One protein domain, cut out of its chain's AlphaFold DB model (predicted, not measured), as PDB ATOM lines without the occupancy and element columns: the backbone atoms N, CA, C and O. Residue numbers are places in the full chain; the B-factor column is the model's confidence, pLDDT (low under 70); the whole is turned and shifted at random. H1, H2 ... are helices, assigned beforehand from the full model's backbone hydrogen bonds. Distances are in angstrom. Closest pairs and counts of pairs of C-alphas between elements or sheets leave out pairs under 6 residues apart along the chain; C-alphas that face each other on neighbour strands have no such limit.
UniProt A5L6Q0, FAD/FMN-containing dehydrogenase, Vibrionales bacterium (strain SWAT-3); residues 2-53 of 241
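This is residues 2 to 53 of the 241 residues of the protein "FAD/FMN-containing dehydrogenase" of Vibrionales bacterium (strain SWAT-3) (UniProt A5L6Q0). With little regular structure, the model is an open, loose loop: helix H1 makes one arm, residues 14 to 33 turn at the far end, and the chain folds back through short H2 to short H3. Residues 18 to 19 pair with 26 to 27, antiparallel, in that turn. The 52 printed residues hold three named helices, H1, H2, H3, and no named strand; the class is all helix, with only 20 residues in named elements. The whole is loose, radius of gyration of the C-alphas 13.2 A, spanning 31 by 26 by 18 A.

H1, residues 2 to 13, is apart from H2, residues 34 to 37, and from H3, residues 49 to 52. H2 and H3 are apart too. In H1 every O i to N i+4 pair is within hydrogen-bond range; H2 and H3 are too short for such a pair, and each has its 1 O i to N i+3 pair within range.

H1 runs 16.1 A from C-alpha 2 at (-29.049, -36.345, -39.286). H2 spans 5.1 A; H3 spans 5.5 A, ending at C-alpha 52, (-23.764, -33.177, -50.600).

C-alphas 3 and 23, the farthest apart, are 34.5 A apart. The printed part has no cut; both links are long. Mean pLDDT of the printed part is 72.1, with 25 residues under 70.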
ATOM      1  N   GLN A   2     -28.902 -37.727 -39.804       63.03
ATOM      2  CA  GLN A   2     -29.049 -36.345 -39.286       63.03
ATOM      3  C   GLN A   2     -28.708 -36.197 -37.790       63.03
ATOM      4  O   GLN A   2     -27.896 -35.360 -37.431       63.03
ATOM      5  N   CYS A   3     -29.239 -37.078 -36.940       69.25
ATOM      6  CA  CYS A   3     -28.952 -37.096 -35.499       69.25
ATOM      7  C   CYS A   3     -27.499 -37.399 -35.165       69.25
ATOM      8  O   CYS A   3     -26.892 -36.709 -34.361       69.25
ATOM      9  N   LEU A   4     -26.926 -38.398 -35.836       69.19
ATOM     10  CA  LEU A   4     -25.515 -38.728 -35.686       69.19
ATOM     11  C   LEU A   4     -24.627 -37.547 -36.107       69.19
ATOM     12  O   LEU A   4     -23.658 -37.253 -35.425       69.19
ATOM     13  N   ALA A   5     -24.980 -36.847 -37.190       67.31
ATOM     14  CA  ALA A   5     -24.261 -35.667 -37.656       67.31
ATOM     15  C   ALA A   5     -24.388 -34.492 -36.674       67.31
ATOM     16  O   ALA A   5     -23.375 -33.876 -36.359       67.31
ATOM     17  N   ALA A   6     -25.590 -34.220 -36.156       67.88
ATOM     18  CA  ALA A   6     -25.816 -33.181 -35.149       67.88
ATOM     19  C   ALA A   6     -25.021 -33.466 -33.862       67.88
ATOM     20  O   ALA A   6     -24.281 -32.605 -33.398       67.88
ATOM     21  N   VAL A   7     -25.079 -34.700 -33.340       70.62
ATOM     22  CA  VAL A   7     -24.334 -35.118 -32.137       70.62
ATOM     23  C   VAL A   7     -22.821 -35.078 -32.366       70.62
ATOM     24  O   VAL A   7     -22.087 -34.541 -31.540       70.62
ATOM     25  N   ALA A   8     -22.335 -35.612 -33.489       68.75
ATOM     26  CA  ALA A   8     -20.911 -35.584 -33.819       68.75
ATOM     27  C   ALA A   8     -20.389 -34.145 -33.946       68.75
ATOM     28  O   ALA A   8     -19.294 -33.849 -33.475       68.75
ATOM     29  N   ARG A   9     -21.179 -33.236 -34.532       67.50
ATOM     30  CA  ARG A   9     -20.823 -31.817 -34.641       67.50
ATOM     31  C   ARG A   9     -20.896 -31.083 -33.316       67.50
ATOM     32  O   ARG A   9     -19.987 -30.308 -33.054       67.50
ATOM     33  N   TYR A  10     -21.912 -31.332 -32.492       68.06
ATOM     34  CA  TYR A  10     -21.994 -30.761 -31.148       68.06
ATOM     35  C   TYR A  10     -20.753 -31.138 -30.339       68.06
ATOM     36  O   TYR A  10     -20.038 -30.263 -29.869       68.06
ATOM     37  N   ASN A  11     -20.421 -32.431 -30.285       67.12
ATOM     38  CA  ASN A  11     -19.240 -32.914 -29.572       67.12
ATOM     39  C   ASN A  11     -17.922 -32.423 -30.192       67.12
ATOM     40  O   ASN A  11     -16.954 -32.212 -29.466       67.12
ATOM     41  N   GLY A  12     -17.880 -32.246 -31.515       64.69
ATOM     42  CA  GLY A  12     -16.738 -31.671 -32.219       64.69
ATOM     43  C   GLY A  12     -16.538 -30.190 -31.894       64.69
ATOM     44  O   GLY A  12     -15.443 -29.811 -31.506       64.69
ATOM     45  N   ARG A  13     -17.591 -29.366 -32.000       63.69
ATOM     46  CA  ARG A  13     -17.557 -27.915 -31.742       63.69
ATOM     47  C   ARG A  13     -17.412 -27.575 -30.264       63.69
ATOM     48  O   ARG A  13     -16.639 -26.686 -29.950       63.69
ATOM     49  N   ALA A  14     -18.074 -28.306 -29.366       60.12
ATOM     50  CA  ALA A  14     -17.940 -28.114 -27.919       60.12
ATOM     51  C   ALA A  14     -16.510 -28.372 -27.410       60.12
ATOM     52  O   ALA A  14     -16.166 -27.964 -26.307       60.12
ATOM     53  N   LYS A  15     -15.682 -29.056 -28.211       57.78
ATOM     54  CA  LYS A  15     -14.258 -29.299 -27.954       57.78
ATOM     55  C   LYS A  15     -13.341 -28.586 -28.958       57.78
ATOM     56  O   LYS A  15     -12.138 -28.832 -28.945       57.78
ATOM     57  N   SER A  16     -13.894 -27.782 -29.871       60.47
ATOM     58  CA  SER A  16     -13.118 -27.160 -30.942       60.47
ATOM     59  C   SER A  16     -12.530 -25.853 -30.448       60.47
ATOM     60  O   SER A  16     -13.257 -24.936 -30.079       60.47
ATOM     61  N   TYR A  17     -11.210 -25.765 -30.515       62.28
ATOM     62  CA  TYR A  17     -10.492 -24.504 -30.498       62.28
ATOM     63  C   TYR A  17     -10.522 -23.859 -31.886       62.28
ATOM     64  O   TYR A  17     -10.771 -24.538 -32.894       62.28
ATOM     65  N   PHE A  18     -10.225 -22.566 -31.960       72.00
ATOM     66  CA  PHE A  18      -9.935 -21.918 -33.233       72.00
ATOM     67  C   PHE A  18      -8.454 -22.066 -33.543       72.00
ATOM     68  O   PHE A  18      -7.621 -22.029 -32.642       72.00
ATOM     69  N   ARG A  19      -8.105 -22.274 -34.809       77.44
ATOM     70  CA  ARG A  19      -6.709 -22.378 -35.228       77.44
ATOM     71  C   ARG A  19      -6.367 -21.167 -36.071       77.44
ATOM     72  O   ARG A  19      -7.007 -20.945 -37.093       77.44
ATOM     73  N   ASP A  20      -5.364 -20.417 -35.645       76.31
ATOM     74  CA  ASP A  20      -4.823 -19.321 -36.438       76.31
ATOM     75  C   ASP A  20      -4.253 -19.892 -37.749       76.31
ATOM     76  O   ASP A  20      -3.447 -20.830 -37.731       76.31
ATOM     77  N   SER A  21      -4.722 -19.387 -38.890       75.56
ATOM     78  CA  SER A  21      -4.390 -19.931 -40.213       75.56
ATOM     79  C   SER A  21      -2.949 -19.646 -40.643       75.56
ATOM     80  O   SER A  21      -2.427 -20.348 -41.506       75.56
ATOM     81  N   VAL A  22      -2.290 -18.662 -40.025       78.50
ATOM     82  CA  VAL A  22      -0.918 -18.249 -40.342       78.50
ATOM     83  C   VAL A  22       0.087 -19.016 -39.483       78.50
ATOM     84  O   VAL A  22       1.059 -19.577 -39.980       78.50
ATOM     85  N   THR A  23      -0.145 -19.056 -38.175       85.25
ATOM     86  CA  THR A  23       0.764 -19.634 -37.177       85.25
ATOM     87  C   THR A  23       0.456 -21.096 -36.872       85.25
ATOM     88  O   THR A  23       1.286 -21.799 -36.293       85.25
ATOM     89  N   GLY A  24      -0.746 -21.567 -37.211       83.38
ATOM     90  CA  GLY A  24      -1.209 -22.914 -36.904       83.38
ATOM     91  C   GLY A  24      -1.407 -23.172 -35.410       83.38
ATOM     92  O   GLY A  24      -1.554 -24.339 -35.029       83.38
ATOM     93  N   LYS A  25      -1.393 -22.140 -34.561       85.06
ATOM     94  CA  LYS A  25      -1.606 -22.279 -33.117       85.06
ATOM     95  C   LYS A  25      -3.090 -22.361 -32.784       85.06
ATOM     96  O   LYS A  25      -3.929 -21.743 -33.434       85.06
ATOM     97  N   THR A  26      -3.384 -23.138 -31.752       84.69
ATOM     98  CA  THR A  26      -4.679 -23.168 -31.077       84.69
ATOM     99  C   THR A  26      -4.898 -21.848 -30.339       84.69
ATOM    100  O   THR A  26      -4.002 -21.382 -29.639       84.69
ATOM    101  N   VAL A  27      -6.079 -21.266 -30.515       80.25
ATOM    102  CA  VAL A  27      -6.568 -20.080 -29.822       80.25
ATOM    103  C   VAL A  27      -7.842 -20.468 -29.082       80.25
ATOM    104  O   VAL A  27      -8.810 -20.936 -29.694       80.25
ATOM    105  N   ASP A  28      -7.814 -20.274 -27.771       76.69
ATOM    106  CA  ASP A  28      -8.970 -20.442 -26.901       76.69
ATOM    107  C   ASP A  28      -9.715 -19.103 -26.825       76.69
ATOM    108  O   ASP A  28      -9.094 -18.062 -26.624       76.69
ATOM    109  N   GLU A  29     -11.033 -19.135 -27.045       74.94
ATOM    110  CA  GLU A  29     -11.920 -17.959 -26.975       74.94
ATOM    111  C   GLU A  29     -11.463 -16.751 -27.826       74.94
ATOM    112  O   GLU A  29     -11.360 -15.633 -27.315       74.94
ATOM    113  N   PRO A  30     -11.174 -16.919 -29.132       75.69
ATOM    114  CA  PRO A  30     -10.729 -15.795 -29.943       75.69
ATOM    115  C   PRO A  30     -11.819 -14.727 -30.047       75.69
ATOM    116  O   PRO A  30     -12.996 -15.012 -30.286       75.69
ATOM    117  N   ILE A  31     -11.386 -13.478 -29.929       78.62
ATOM    118  CA  ILE A  31     -12.185 -12.294 -30.219       78.62
ATOM    119  C   ILE A  31     -11.515 -11.594 -31.397       78.62
ATOM    120  O   ILE A  31     -10.317 -11.321 -31.367       78.62
ATOM    121  N   GLY A  32     -12.284 -11.304 -32.440       77.31
ATOM    122  CA  GLY A  32     -11.761 -10.724 -33.667       77.31
ATOM    123  C   GLY A  32     -12.863 -10.416 -34.668       77.31
ATOM    124  O   GLY A  32     -14.040 -10.702 -34.439       77.31
ATOM    125  N   TYR A  33     -12.478  -9.818 -35.790       75.12
ATOM    126  CA  TYR A  33     -13.412  -9.538 -36.872       75.12
ATOM    127  C   TYR A  33     -13.841 -10.838 -37.563       75.12
ATOM    128  O   TYR A  33     -13.052 -11.772 -37.712       75.12
ATOM    129  N   SER A  34     -15.117 -10.928 -37.954       68.12
ATOM    130  CA  SER A  34     -15.705 -12.175 -38.471       68.12
ATOM    131  C   SER A  34     -14.971 -12.721 -39.699       68.12
ATOM    132  O   SER A  34     -14.853 -13.936 -39.838       68.12
ATOM    133  N   ASP A  35     -14.469 -11.840 -40.564       69.00
ATOM    134  CA  ASP A  35     -13.673 -12.159 -41.754       69.00
ATOM    135  C   ASP A  35     -12.299 -12.759 -41.415       69.00
ATOM    136  O   ASP A  35     -11.730 -13.488 -42.223       69.00
ATOM    137  N   GLN A  36     -11.793 -12.510 -40.207       72.00
ATOM    138  CA  GLN A  36     -10.529 -13.060 -39.713       72.00
ATOM    139  C   GLN A  36     -10.715 -14.308 -38.844       72.00
ATOM    140  O   GLN A  36      -9.785 -15.095 -38.687       72.00
ATOM    141  N   MET A  37     -11.908 -14.510 -38.274       70.69
ATOM    142  CA  MET A  37     -12.186 -15.636 -37.374       70.69
ATOM    143  C   MET A  37     -12.810 -16.849 -38.063       70.69
ATOM    144  O   MET A  37     -12.734 -17.963 -37.539       70.69
ATOM    145  N   GLN A  38     -13.458 -16.659 -39.213       69.19
ATOM    146  CA  GLN A  38     -14.163 -17.729 -39.913       69.19
ATOM    147  C   GLN A  38     -13.548 -17.973 -41.286       69.19
ATOM    148  O   GLN A  38     -13.838 -17.277 -42.254       69.19
ATOM    149  N   TYR A  39     -12.731 -19.020 -41.370       67.38
ATOM    150  CA  TYR A  39     -12.220 -19.549 -42.627       67.38
ATOM    151  C   TYR A  39     -12.801 -20.943 -42.866       67.38
ATOM    152  O   TYR A  39     -12.632 -21.851 -42.048       67.38
ATOM    153  N   PHE A  40     -13.502 -21.114 -43.987       68.00
ATOM    154  CA  PHE A  40     -14.023 -22.405 -44.423       68.00
ATOM    155  C   PHE A  40     -13.303 -22.826 -45.698       68.00
ATOM    156  O   PHE A  40     -13.473 -22.209 -46.743       68.00
ATOM    157  N   GLU A  41     -12.543 -23.914 -45.622       69.44
ATOM    158  CA  GLU A  41     -11.916 -24.531 -46.786       69.44
ATOM    159  C   GLU A  41     -12.263 -26.015 -46.845       69.44
ATOM    160  O   GLU A  41     -12.254 -26.735 -45.839       69.44
ATOM    161  N   CYS A  42     -12.561 -26.488 -48.049       72.62
ATOM    162  CA  CYS A  42     -12.634 -27.913 -48.306       72.62
ATOM    163  C   CYS A  42     -11.236 -28.476 -48.469       72.62
ATOM    164  O   CYS A  42     -10.514 -28.085 -49.377       72.62
ATOM    165  N   LYS A  43     -10.904 -29.497 -47.672       72.75
ATOM    166  CA  LYS A  43      -9.666 -30.267 -47.872       72.75
ATOM    167  C   LYS A  43      -9.546 -30.847 -49.290       72.75
ATOM    168  O   LYS A  43      -8.440 -31.033 -49.774       72.75
ATOM    169  N   ASP A  44     -10.677 -31.168 -49.919       82.38
ATOM    170  CA  ASP A  44     -10.777 -31.548 -51.332       82.38
ATOM    171  C   ASP A  44     -11.843 -30.646 -51.984       82.38
ATOM    172  O   ASP A  44     -13.027 -30.806 -51.660       82.38
ATOM    173  N   PRO A  45     -11.459 -29.713 -52.878       81.56
ATOM    174  CA  PRO A  45     -12.381 -28.784 -53.533       81.56
ATOM    175  C   PRO A  45     -13.513 -29.468 -54.309       81.56
ATOM    176  O   PRO A  45     -14.571 -28.880 -54.489       81.56
ATOM    177  N   ASN A  46     -13.321 -30.723 -54.732       82.81
ATOM    178  CA  ASN A  46     -14.321 -31.489 -55.484       82.81
ATOM    179  C   ASN A  46     -15.224 -32.349 -54.582       82.81
ATOM    180  O   ASN A  46     -16.061 -33.117 -55.067       82.81
ATOM    181  N   LYS A  47     -15.017 -32.311 -53.260       80.50
ATOM    182  CA  LYS A  47     -15.774 -33.107 -52.283       80.50
ATOM    183  C   LYS A  47     -16.169 -32.275 -51.074       80.50
ATOM    184  O   LYS A  47     -16.097 -32.752 -49.935       80.50
ATOM    185  N   CYS A  48     -16.622 -31.052 -51.313       76.25
ATOM    186  CA  CYS A  48     -17.140 -30.230 -50.244       76.25
ATOM    187  C   CYS A  48     -18.371 -30.869 -49.599       76.25
ATOM    188  O   CYS A  48     -19.229 -31.475 -50.247       76.25
ATOM    189  N   ILE A  49     -18.461 -30.753 -48.274       68.69
ATOM    190  CA  ILE A  49     -19.570 -31.359 -47.537       68.69
ATOM    191  C   ILE A  49     -20.903 -30.663 -47.844       68.69
ATOM    192  O   ILE A  49     -21.948 -31.317 -47.840       68.69
ATOM    193  N   TRP A  50     -20.858 -29.366 -48.157       67.12
ATOM    194  CA  TRP A  50     -22.019 -28.569 -48.551       67.12
ATOM    195  C   TRP A  50     -22.553 -28.917 -49.948       67.12
ATOM    196  O   TRP A  50     -23.753 -28.803 -50.161       67.12
ATOM    197  N   ASP A  51     -21.744 -29.491 -50.844       70.56
ATOM    198  CA  ASP A  51     -22.239 -29.987 -52.143       70.56
ATOM    199  C   ASP A  51     -23.167 -31.204 -51.980       70.56
ATOM    200  O   ASP A  51     -23.978 -31.537 -52.845       70.56
ATOM    201  N   ARG A  52     -23.040 -31.921 -50.856       69.69
ATOM    202  CA  ARG A  52     -23.764 -33.177 -50.600       69.69
ATOM    203  C   ARG A  52     -24.914 -33.013 -49.614       69.69
ATOM    204  O   ARG A  52     -25.885 -33.778 -49.684       69.69
ATOM    205  N   LEU A  53     -24.817 -32.033 -48.721       68.19
ATOM    206  CA  LEU A  53     -25.836 -31.671 -47.744       68.19
ATOM    207  C   LEU A  53     -26.515 -30.378 -48.194       68.19
ATOM    208  O   LEU A  53     -25.923 -29.317 -48.024       68.19
TER     209      LEU A  53